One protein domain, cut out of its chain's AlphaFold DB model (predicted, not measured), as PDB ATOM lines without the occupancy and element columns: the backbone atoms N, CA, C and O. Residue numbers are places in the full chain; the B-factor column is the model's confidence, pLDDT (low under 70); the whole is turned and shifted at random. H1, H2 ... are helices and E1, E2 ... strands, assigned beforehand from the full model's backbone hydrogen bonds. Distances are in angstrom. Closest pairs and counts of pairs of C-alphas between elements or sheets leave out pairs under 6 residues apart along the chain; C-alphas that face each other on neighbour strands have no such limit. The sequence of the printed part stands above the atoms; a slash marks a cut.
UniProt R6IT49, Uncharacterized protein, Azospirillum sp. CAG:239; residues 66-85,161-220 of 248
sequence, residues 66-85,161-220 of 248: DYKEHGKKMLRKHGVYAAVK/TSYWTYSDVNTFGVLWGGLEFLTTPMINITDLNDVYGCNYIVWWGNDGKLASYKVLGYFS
ATOM      1  N   ASP A  66      -0.597 -27.895  63.655       95.12
ATOM      2  CA  ASP A  66      -0.604 -26.643  64.397       95.12
ATOM      3  C   ASP A  66      -0.714 -26.991  65.891       95.12
ATOM      4  O   ASP A  66      -1.699 -27.595  66.330       95.12
ATOM      5  N   TYR A  67       0.310 -26.660  66.679       94.81
ATOM      6  CA  TYR A  67       0.364 -27.050  68.090       94.81
ATOM      7  C   TYR A  67      -0.733 -26.406  68.944       94.81
ATOM      8  O   TYR A  67      -1.152 -27.001  69.939       94.81
ATOM      9  N   LYS A  68      -1.243 -25.232  68.562       93.81
ATOM     10  CA  LYS A  68      -2.342 -24.562  69.263       93.81
ATOM     11  C   LYS A  68      -3.648 -25.317  69.050       93.81
ATOM     12  O   LYS A  68      -4.337 -25.645  70.020       93.81
ATOM     13  N   GLU A  69      -3.985 -25.629  67.806       95.19
ATOM     14  CA  GLU A  69      -5.214 -26.360  67.486       95.19
ATOM     15  C   GLU A  69      -5.145 -27.818  67.950       95.19
ATOM     16  O   GLU A  69      -6.106 -28.341  68.526       95.19
ATOM     17  N   HIS A  70      -3.985 -28.463  67.811       95.12
ATOM     18  CA  HIS A  70      -3.770 -29.805  68.346       95.12
ATOM     19  C   HIS A  70      -3.823 -29.825  69.875       95.12
ATOM     20  O   HIS A  70      -4.503 -30.676  70.443       95.12
ATOM     21  N   GLY A  71      -3.224 -28.842  70.554       92.50
ATOM     22  CA  GLY A  71      -3.332 -28.675  72.004       92.50
ATOM     23  C   GLY A  71      -4.785 -28.545  72.473       92.50
ATOM     24  O   GLY A  71      -5.204 -29.240  73.394       92.50
ATOM     25  N   LYS A  72      -5.622 -27.749  71.795       92.00
ATOM     26  CA  LYS A  72      -7.066 -27.675  72.108       92.00
ATOM     27  C   LYS A  72      -7.784 -29.011  71.908       92.00
ATOM     28  O   LYS A  72      -8.668 -29.363  72.691       92.00
ATOM     29  N   LYS A  73      -7.444 -29.751  70.851       89.75
ATOM     30  CA  LYS A  73      -8.011 -31.080  70.589       89.75
ATOM     31  C   LYS A  73      -7.615 -32.067  71.688       89.75
ATOM     32  O   LYS A  73      -8.472 -32.787  72.197       89.75
ATOM     33  N   MET A  74      -6.341 -32.074  72.075       86.69
ATOM     34  CA  MET A  74      -5.813 -32.935  73.131       86.69
ATOM     35  C   MET A  74      -6.374 -32.564  74.501       86.69
ATOM     36  O   MET A  74      -6.766 -33.459  75.235       86.69
ATOM     37  N   LEU A  75      -6.567 -31.277  74.797       85.69
ATOM     38  CA  LEU A  75      -7.268 -30.820  75.999       85.69
ATOM     39  C   LEU A  75      -8.647 -31.477  76.131       85.69
ATOM     40  O   LEU A  75      -8.997 -31.987  77.193       85.69
ATOM     41  N   ARG A  76      -9.436 -31.495  75.049       80.81
ATOM     42  CA  ARG A  76     -10.779 -32.102  75.050       80.81
ATOM     43  C   ARG A  76     -10.739 -33.619  75.208       80.81
ATOM     44  O   ARG A  76     -11.653 -34.193  75.784       80.81
ATOM     45  N   LYS A  77      -9.706 -34.266  74.670       79.69
ATOM     46  CA  LYS A  77      -9.571 -35.727  74.656       79.69
ATOM     47  C   LYS A  77      -8.960 -36.275  75.946       79.69
ATOM     48  O   LYS A  77      -9.406 -37.293  76.461       79.69
ATOM     49  N   HIS A  78      -7.936 -35.603  76.450       78.75
ATOM     50  CA  HIS A  78      -7.049 -36.073  77.506       78.75
ATOM     51  C   HIS A  78      -7.050 -35.170  78.731       78.75
ATOM     52  O   HIS A  78      -6.300 -35.449  79.651       78.75
ATOM     53  N   GLY A  79      -7.842 -34.099  78.772       78.31
ATOM     54  CA  GLY A  79      -7.844 -33.173  79.898       78.31
ATOM     55  C   GLY A  79      -6.574 -32.325  79.996       78.31
ATOM     56  O   GLY A  79      -5.807 -32.166  79.038       78.31
ATOM     57  N   VAL A  80      -6.381 -31.744  81.180       84.62
ATOM     58  CA  VAL A  80      -5.300 -30.794  81.460       84.62
ATOM     59  C   VAL A  80      -4.612 -31.081  82.783       84.62
ATOM     60  O   VAL A  80      -5.246 -31.383  83.794       84.62
ATOM     61  N   TYR A  81      -3.297 -30.935  82.777       82.88
ATOM     62  CA  TYR A  81      -2.433 -30.945  83.941       82.88
ATOM     63  C   TYR A  81      -2.123 -29.503  84.329       82.88
ATOM     64  O   TYR A  81      -1.570 -28.745  83.530       82.88
ATOM     65  N   ALA A  82      -2.466 -29.128  85.556       82.62
ATOM     66  CA  ALA A  82      -2.030 -27.868  86.139       82.62
ATOM     67  C   ALA A  82      -0.695 -28.088  86.851       82.62
ATOM     68  O   ALA A  82      -0.564 -29.002  87.668       82.62
ATOM     69  N   ALA A  83       0.290 -27.248  86.565       82.81
ATOM     70  CA  ALA A  83       1.607 -27.315  87.178       82.81
ATOM     71  C   ALA A  83       2.180 -25.916  87.403       82.81
ATOM     72  O   ALA A  83       1.983 -25.020  86.584       82.81
ATOM     73  N   VAL A  84       2.932 -25.734  88.482       84.19
ATOM     74  CA  VAL A  84       3.708 -24.509  88.730       84.19
ATOM     75  C   VAL A  84       5.181 -24.796  88.491       84.19
ATOM     76  O   VAL A  84       5.685 -25.845  88.896       84.19
ATOM     77  N   LYS A  85       5.871 -23.883  87.803       85.38
ATOM     78  CA  LYS A  85       7.325 -23.964  87.636       85.38
ATOM     79  C   LYS A  85       7.973 -23.726  89.001       85.38
ATOM     80  O   LYS A  85       7.566 -22.827  89.728       85.38
ATOM     81  N   THR A 161       0.296 -20.533  87.528       84.75
ATOM     82  CA  THR A 161      -0.082 -21.874  87.066       84.75
ATOM     83  C   THR A 161       0.063 -21.979  85.553       84.75
ATOM     84  O   THR A 161      -0.361 -21.098  84.809       84.75
ATOM     85  N   SER A 162       0.646 -23.088  85.110       86.88
ATOM     86  CA  SER A 162       0.724 -23.489  83.712       86.88
ATOM     87  C   SER A 162      -0.159 -24.704  83.449       86.88
ATOM     88  O   SER A 162      -0.273 -25.592  84.296       86.88
ATOM     89  N   TYR A 163      -0.771 -24.735  82.271       87.88
ATOM     90  CA  TYR A 163      -1.717 -25.755  81.846       87.88
ATOM     91  C   TYR A 163      -1.137 -26.552  80.685       87.88
ATOM     92  O   TYR A 163      -0.745 -25.982  79.668       87.88
ATOM     93  N   TRP A 164      -1.084 -27.871  80.845       90.75
ATOM     94  CA  TRP A 164      -0.454 -28.786  79.902       90.75
ATOM     95  C   TRP A 164      -1.409 -29.893  79.493       90.75
ATOM     96  O   TRP A 164      -2.155 -30.406  80.321       90.75
ATOM     97  N   THR A 165      -1.358 -30.314  78.239       89.88
ATOM     98  CA  THR A 165      -2.136 -31.451  77.747       89.88
ATOM     99  C   THR A 165      -1.233 -32.481  77.087       89.88
ATOM    100  O   THR A 165      -0.203 -32.139  76.512       89.88
ATOM    101  N   TYR A 166      -1.614 -33.748  77.201       88.31
ATOM    102  CA  TYR A 166      -0.883 -34.870  76.628       88.31
ATOM    103  C   TYR A 166      -1.377 -35.171  75.213       88.31
ATOM    104  O   TYR A 166      -2.582 -35.200  74.979       88.31
ATOM    105  N   SER A 167      -0.454 -35.453  74.298       87.12
ATOM    106  CA  SER A 167      -0.741 -35.995  72.971       87.12
ATOM    107  C   SER A 167      -0.374 -37.471  72.906       87.12
ATOM    108  O   SER A 167       0.779 -37.841  73.123       87.12
ATOM    109  N   ASP A 168      -1.335 -38.309  72.521       82.69
ATOM    110  CA  ASP A 168      -1.144 -39.750  72.329       82.69
ATOM    111  C   ASP A 168      -0.552 -40.128  70.962       82.69
ATOM    112  O   ASP A 168      -0.407 -41.304  70.636       82.69
ATOM    113  N   VAL A 169      -0.182 -39.126  70.167       85.81
ATOM    114  CA  VAL A 169       0.535 -39.277  68.899       85.81
ATOM    115  C   VAL A 169       1.804 -38.435  68.908       85.81
ATOM    116  O   VAL A 169       1.852 -37.384  69.554       85.81
ATOM    117  N   ASN A 170       2.819 -38.873  68.168       89.69
ATOM    118  CA  ASN A 170       3.999 -38.057  67.897       89.69
ATOM    119  C   ASN A 170       3.638 -36.958  66.903       89.69
ATOM    120  O   ASN A 170       2.919 -37.202  65.929       89.69
ATOM    121  N   THR A 171       4.159 -35.762  67.115       95.31
ATOM    122  CA  THR A 171       3.816 -34.602  66.299       95.31
ATOM    123  C   THR A 171       5.050 -33.870  65.839       95.31
ATOM    124  O   THR A 171       6.076 -33.877  66.516       95.31
ATOM    125  N   PHE A 172       4.930 -33.190  64.709       95.06
ATOM    126  CA  PHE A 172       5.877 -32.168  64.323       95.06
ATOM    127  C   PHE A 172       5.159 -30.915  63.839       95.06
ATOM    128  O   PHE A 172       4.023 -30.979  63.375       95.06
ATOM    129  N   GLY A 173       5.796 -29.762  63.982       94.31
ATOM    130  CA  GLY A 173       5.186 -28.476  63.659       94.31
ATOM    131  C   GLY A 173       6.095 -27.321  64.043       94.31
ATOM    132  O   GLY A 173       7.176 -27.538  64.588       94.31
ATOM    133  N   VAL A 174       5.674 -26.093  63.753       90.81
ATOM    134  CA  VAL A 174       6.461 -24.914  64.131       90.81
ATOM    135  C   VAL A 174       6.309 -24.655  65.629       90.81
ATOM    136  O   VAL A 174       5.194 -24.451  66.104       90.81
ATOM    137  N   LEU A 175       7.426 -24.634  66.357       86.38
ATOM    138  CA  LEU A 175       7.536 -24.152  67.738       86.38
ATOM    139  C   LEU A 175       8.845 -23.381  67.891       86.38
ATOM    140  O   LEU A 175       9.852 -23.743  67.293       86.38
ATOM    141  N   TRP A 176       8.832 -22.309  68.687       74.19
ATOM    142  CA  TRP A 176      10.035 -21.531  69.030       74.19
ATOM    143  C   TRP A 176      10.907 -21.089  67.835       74.19
ATOM    144  O   TRP A 176      12.113 -20.914  67.968       74.19
ATOM    145  N   GLY A 177      10.296 -20.878  66.664       73.19
ATOM    146  CA  GLY A 177      10.997 -20.475  65.437       73.19
ATOM    147  C   GLY A 177      11.619 -21.624  64.633       73.19
ATOM    148  O   GLY A 177      12.174 -21.368  63.568       73.19
ATOM    149  N   GLY A 178      11.492 -22.873  65.091       83.12
ATOM    150  CA  GLY A 178      11.991 -24.076  64.425       83.12
ATOM    151  C   GLY A 178      10.904 -25.117  64.151       83.12
ATOM    152  O   GLY A 178       9.763 -25.001  64.600       83.12
ATOM    153  N   LEU A 179      11.257 -26.137  63.364       87.94
ATOM    154  CA  LEU A 179      10.395 -27.294  63.111       87.94
ATOM    155  C   LEU A 179      10.659 -28.362  64.174       87.94
ATOM    156  O   LEU A 179      11.629 -29.108  64.071       87.94
ATOM    157  N   GLU A 180       9.798 -28.449  65.178       88.12
ATOM    158  CA  GLU A 180      10.012 -29.306  66.344       88.12
ATOM    159  C   GLU A 180       9.306 -30.650  66.216       88.12
ATOM    160  O   GLU A 180       8.105 -30.695  65.947       88.12
ATOM    161  N   PHE A 181      10.048 -31.734  66.461       90.81
ATOM    162  CA  PHE A 181       9.582 -33.121  66.403       90.81
ATOM    163  C   PHE A 181       9.497 -33.689  67.817       90.81
ATOM    164  O   PHE A 181      10.518 -33.948  68.453       90.81
ATOM    165  N   LEU A 182       8.276 -33.907  68.298       89.69
ATOM    166  CA  LEU A 182       8.022 -34.345  69.662       89.69
ATOM    167  C   LEU A 182       7.331 -35.710  69.686       89.69
ATOM    168  O   LEU A 182       6.297 -35.935  69.053       89.69
ATOM    169  N   THR A 183       7.903 -36.631  70.451       87.44
ATOM    170  CA  THR A 183       7.369 -37.969  70.694       87.44
ATOM    171  C   THR A 183       6.344 -37.893  71.820       87.44
ATOM    172  O   THR A 183       6.689 -37.552  72.956       87.44
ATOM    173  N   THR A 184       5.082 -38.196  71.498       84.62
ATOM    174  CA  THR A 184       3.915 -38.101  72.397       84.62
ATOM    175  C   THR A 184       3.990 -36.888  73.342       84.62
ATOM    176  O   THR A 184       4.243 -37.070  74.531       84.62
ATOM    177  N   PRO A 185       3.922 -35.637  72.853       89.81
ATOM    178  CA  PRO A 185       4.294 -34.469  73.649       89.81
ATOM    179  C   PRO A 185       3.367 -34.155  74.821       89.81
ATOM    180  O   PRO A 185       2.179 -34.480  74.824       89.81
ATOM    181  N   MET A 186       3.919 -33.390  75.760       90.31
ATOM    182  CA  MET A 186       3.169 -32.492  76.630       90.31
ATOM    183  C   MET A 186       3.176 -31.092  76.011       90.31
ATOM    184  O   MET A 186       4.238 -30.514  75.784       90.31
ATOM    185  N   ILE A 187       1.993 -30.546  75.742       92.94
ATOM    186  CA  ILE A 187       1.801 -29.250  75.084       92.94
ATOM    187  C   ILE A 187       1.273 -28.258  76.114       92.94
ATOM    188  O   ILE A 187       0.218 -28.477  76.712       92.94
ATOM    189  N   ASN A 188       2.004 -27.171  76.324       92.38
ATOM    190  CA  ASN A 188       1.578 -26.049  77.133       92.38
ATOM    191  C   ASN A 188       0.545 -25.219  76.370       92.38
ATOM    192  O   ASN A 188       0.810 -24.714  75.285       92.38
ATOM    193  N   ILE A 189      -0.625 -25.059  76.975       91.31
ATOM    194  CA  ILE A 189      -1.767 -24.320  76.430       91.31
ATOM    195  C   ILE A 189      -2.205 -23.197  77.377       91.31
ATOM    196  O   ILE A 189      -3.352 -22.759  77.341       91.31
ATOM    197  N   THR A 190      -1.305 -22.759  78.263       88.56
ATOM    198  CA  THR A 190      -1.580 -21.686  79.234       88.56
ATOM    199  C   THR A 190      -1.938 -20.387  78.524       88.56
ATOM    200  O   THR A 190      -2.823 -19.662  78.969       88.56
ATOM    201  N   ASP A 191      -1.243 -20.103  77.424       86.25
ATOM    202  CA  ASP A 191      -1.495 -18.975  76.544       86.25
ATOM    203  C   ASP A 191      -1.518 -19.493  75.105       86.25
ATOM    204  O   ASP A 191      -0.550 -20.069  74.618       86.25
ATOM    205  N   LEU A 192      -2.643 -19.311  74.417       84.19
ATOM    206  CA  LEU A 192      -2.820 -19.803  73.053       84.19
ATOM    207  C   LEU A 192      -2.068 -18.970  72.002       84.19
ATOM    208  O   LEU A 192      -2.155 -19.288  70.814       84.19
ATOM    209  N   ASN A 193      -1.389 -17.899  72.412       84.06
ATOM    210  CA  ASN A 193      -0.479 -17.125  71.571       84.06
ATOM    211  C   ASN A 193       1.000 -17.441  71.863       84.06
ATOM    212  O   ASN A 193       1.858 -17.042  71.085       84.06
ATOM    213  N   ASP A 194       1.284 -18.182  72.938       82.38
ATOM    214  CA  ASP A 194       2.619 -18.644  73.348       82.38
ATOM    215  C   ASP A 194       2.549 -20.147  73.660       82.38
ATOM    216  O   ASP A 194       2.706 -20.596  74.799       82.38
ATOM    217  N   VAL A 195       2.209 -20.934  72.635       88.12
ATOM    218  CA  VAL A 195       2.138 -22.395  72.740       88.12
ATOM    219  C   VAL A 195       3.533 -22.977  72.593       88.12
ATOM    220  O   VAL A 195       4.279 -22.631  71.679       88.12
ATOM    221  N   TYR A 196       3.859 -23.909  73.478       87.38
ATOM    222  CA  TYR A 196       5.115 -24.639  73.453       87.38
ATOM    223  C   TYR A 196       4.945 -26.056  73.977       87.38
ATOM    224  O   TYR A 196       3.907 -26.393  74.541       87.38
ATOM    225  N   GLY A 197       5.945 -26.913  73.805       88.00
ATOM    226  CA  GLY A 197       5.836 -28.297  74.234       88.00
ATOM    227  C   GLY A 197       7.182 -28.964  74.421       88.00
ATOM    228  O   GLY A 197       8.217 -28.448  74.021       88.00
ATOM    229  N   CYS A 198       7.150 -30.126  75.049       85.75
ATOM    230  CA  CYS A 198       8.299 -31.008  75.157       85.75
ATOM    231  C   CYS A 198       7.829 -32.462  75.111       85.75
ATOM    232  O   CYS A 198       6.634 -32.758  75.213       85.75
ATOM    233  N   ASN A 199       8.768 -33.391  74.954       84.19
ATOM    234  CA  ASN A 199       8.455 -34.815  75.016       84.19
ATOM    235  C   ASN A 199       7.844 -35.160  76.379       84.19
ATOM    236  O   ASN A 199       8.344 -34.729  77.420       84.19
ATOM    237  N   TYR A 200       6.801 -35.991  76.397       78.75
ATOM    238  CA  TYR A 200       6.147 -36.400  77.644       78.75
ATOM    239  C   TYR A 200       7.120 -36.988  78.665       78.75
ATOM    240  O   TYR A 200       7.031 -36.678  79.851       78.75
ATOM    241  N   ILE A 201       8.083 -37.790  78.204       68.44
ATOM    242  CA  ILE A 201       9.094 -38.390  79.077       68.44
ATOM    243  C   ILE A 201      10.009 -37.346  79.724       68.44
ATOM    244  O   ILE A 201      10.476 -37.558  80.839       68.44
ATOM    245  N   VAL A 202      10.226 -36.202  79.072       72.44
ATOM    246  CA  VAL A 202      10.961 -35.081  79.663       72.44
ATOM    247  C   VAL A 202      10.088 -34.425  80.727       72.44
ATOM    248  O   VAL A 202      10.506 -34.345  81.876       72.44
ATOM    249  N   TRP A 203       8.846 -34.064  80.394       72.38
ATOM    250  CA  TRP A 203       7.927 -33.390  81.322       72.38
ATOM    251  C   TRP A 203       7.605 -34.211  82.583       72.38
ATOM    252  O   TRP A 203       7.557 -33.681  83.689       72.38
ATOM    253  N   TRP A 204       7.374 -35.517  82.438       66.12
ATOM    254  CA  TRP A 204       7.060 -36.398  83.567       66.12
ATOM    255  C   TRP A 204       8.291 -37.014  84.216       66.12
ATOM    256  O   TRP A 204       8.330 -37.174  85.435       66.12
ATOM    257  N   GLY A 205       9.272 -37.408  83.408       61.06
ATOM    258  CA  GLY A 205      10.470 -38.098  83.861       61.06
ATOM    259  C   GLY A 205      11.494 -37.114  84.394       61.06
ATOM    260  O   GLY A 205      11.630 -36.988  85.605       61.06
ATOM    261  N   ASN A 206      12.217 -36.434  83.505       61.22
ATOM    262  CA  ASN A 206      13.309 -35.548  83.911       61.22
ATOM    263  C   ASN A 206      12.792 -34.374  84.741       61.22
ATOM    264  O   ASN A 206      13.226 -34.198  85.870       61.22
ATOM    265  N   ASP A 207      11.800 -33.638  84.259       61.31
ATOM    266  CA  ASP A 207      11.288 -32.449  84.938       61.31
ATOM    267  C   ASP A 207      10.557 -32.790  86.238       61.31
ATOM    268  O   ASP A 207      10.649 -32.046  87.215       61.31
ATOM    269  N   GLY A 208       9.853 -33.924  86.261       57.50
ATOM    270  CA  GLY A 208       9.192 -34.438  87.458       57.50
ATOM    271  C   GLY A 208      10.190 -34.911  88.517       57.50
ATOM    272  O   GLY A 208      10.065 -34.540  89.683       57.50
ATOM    273  N   LYS A 209      11.217 -35.681  88.123       58.34
ATOM    274  CA  LYS A 209      12.281 -36.157  89.031       58.34
ATOM    275  C   LYS A 209      13.168 -35.021  89.533       58.34
ATOM    276  O   LYS A 209      13.574 -35.037  90.690       58.34
ATOM    277  N   LEU A 210      13.454 -34.047  88.674       59.88
ATOM    278  CA  LEU A 210      14.291 -32.886  88.977       59.88
ATOM    279  C   LEU A 210      13.513 -31.754  89.662       59.88
ATOM    280  O   LEU A 210      14.092 -30.712  89.955       59.88
ATOM    281  N   ALA A 211      12.215 -31.948  89.929       66.31
ATOM    282  CA  ALA A 211      11.334 -30.944  90.519       66.31
ATOM    283  C   ALA A 211      11.384 -29.598  89.771       66.31
ATOM    284  O   ALA A 211      11.311 -28.532  90.385       66.31
ATOM    285  N   SER A 212      11.487 -29.633  88.438       73.56
ATOM    286  CA  SER A 212      11.362 -28.448  87.581       73.56
ATOM    287  C   SER A 212       9.935 -27.902  87.583       73.56
ATOM    288  O   SER A 212       9.743 -26.690  87.440       73.56
ATOM    289  N   TYR A 213       8.956 -28.786  87.784       75.38
ATOM    290  CA  TYR A 213       7.555 -28.448  87.995       75.38
ATOM    291  C   TYR A 213       6.994 -29.169  89.214       75.38
ATOM    292  O   TYR A 213       7.281 -30.339  89.463       75.38
ATOM    293  N   LYS A 214       6.089 -28.490  89.919       77.75
ATOM    294  CA  LYS A 214       5.166 -29.119  90.859       77.75
ATOM    295  C   LYS A 214       3.805 -29.258  90.188       77.75
ATOM    296  O   LYS A 214       3.123 -28.261  89.949       77.75
ATOM    297  N   VAL A 215       3.400 -30.496  89.912       76.31
ATOM    298  CA  VAL A 215       2.054 -30.806  89.410       76.31
ATOM    299  C   VAL A 215       1.045 -30.557  90.531       76.31
ATOM    300  O   VAL A 215       1.147 -31.134  91.612       76.31
ATOM    301  N   LEU A 216       0.089 -29.667  90.280       75.00
ATOM    302  CA  LEU A 216      -0.971 -29.304  91.221       75.00
ATOM    303  C   LEU A 216      -2.162 -30.258  91.129       75.00
ATOM    304  O   LEU A 216      -2.816 -30.530  92.131       75.00
ATOM    305  N   GLY A 217      -2.443 -30.767  89.930       66.56
ATOM    306  CA  GLY A 217      -3.543 -31.693  89.705       66.56
ATOM    307  C   GLY A 217      -3.821 -31.941  88.229       66.56
ATOM    308  O   GLY A 217      -3.278 -31.270  87.350       66.56
ATOM    309  N   TYR A 218      -4.690 -32.917  87.983       74.06
ATOM    310  CA  TYR A 218      -5.200 -33.259  86.663       74.06
ATOM    311  C   TYR A 218      -6.718 -33.086  86.620       74.06
ATOM    312  O   TYR A 218      -7.434 -33.530  87.525       74.06
ATOM    313  N   PHE A 219      -7.203 -32.485  85.537       68.94
ATOM    314  CA  PHE A 219      -8.611 -32.216  85.295       68.94
ATOM    315  C   PHE A 219      -9.044 -32.957  84.028       68.94
ATOM    316  O   PHE A 219      -8.649 -32.600  82.917       68.94
ATOM    317  N   SER A 220      -9.844 -34.014  84.202       64.38
ATOM    318  CA  SER A 220     -10.409 -34.788  83.092       64.38
ATOM    319  C   SER A 220     -11.516 -34.004  82.393       64.38
ATOM    320  O   SER A 220     -12.395 -33.478  83.070       64.38
TER     321      SER A 220
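Overview. This is residues 66 to 85 and 161 to 220 of the 248 residues of an uncharacterized protein of Azospirillum sp. CAG:239 (UniProt R6IT49). A strongly twisted wall of five strands curls round helix H2 on one face, while helix H1 crosses the opposite face; a small hairpin, E3 and E4, packs near the E6 edge. Helices on both faces of the sheet make three layers. The 80 printed residues run H1, E1 to E6, H2, E7; the sheet order is E6, E5, E2, E1, E7, antiparallel, and the class is mixed. The whole is compact, with a radius of gyration of the C-alphas of 11.6 A and spans of 28 by 24 by 22 A.

Along the chain. Find C-alpha 67 at (0.364, -27.050, 68.090), where H1 begins; it runs 15.0 A to residue 78. Next come E1, residues 80 to 85, 15.6 A, and E2, residues 161 to 166, 16.7 A. Then read E3, 171 to 175, E4, 178 to 182, E5, 185 to 188, and E6, 196 to 199. H2, 200 to 209, spans 12.9 A. E7, 213 to 219, spans 16.8 A and ends at C-alpha 219, (-8.611, -32.216, 85.295).

Arrangement. Look across the sheet for N and O pairs within hydrogen-bond range: N 198 and O 186, 3.0 A, in the hairpin E5 and E6; N 187 and O 165, 2.8 A, between the neighbours E5 and E2; N 81 and O 164, 2.8 A, between E2 and E1; and N 82 and O 217, 2.9 A, between E1 and E7. H1 is on the sheet at a height of 8.5 A, across the strands at 75 degrees to E2 on the local plane; its closest C-alphas to E2 are Leu 75 and Thr 165, 5.5 A. H2 is on the opposite face; the closest C-alphas of H2 and E5 are Tyr 200 and Pro 185, 4.8 A. In the hairpin E3 and E4, N 180 and O 173 are 2.8 A apart; the closest C-alphas of E4 and E6, Leu 182 and Asn 199, are 5.4 A apart. Every O i to N i+4 pair is within range in H1, 4 of 6 in H2.

Size, cuts and confidence. The farthest C-alphas, Gly 177 and Ser 220, are 31.2 A apart. Residues 86 to 160 are not printed; C-alphas 85 and 161 are 7.7 A apart across this cut. No link printed whole is long. Confidence is under 70 at residues 201, 204 to 211, 217 and 219 to 220.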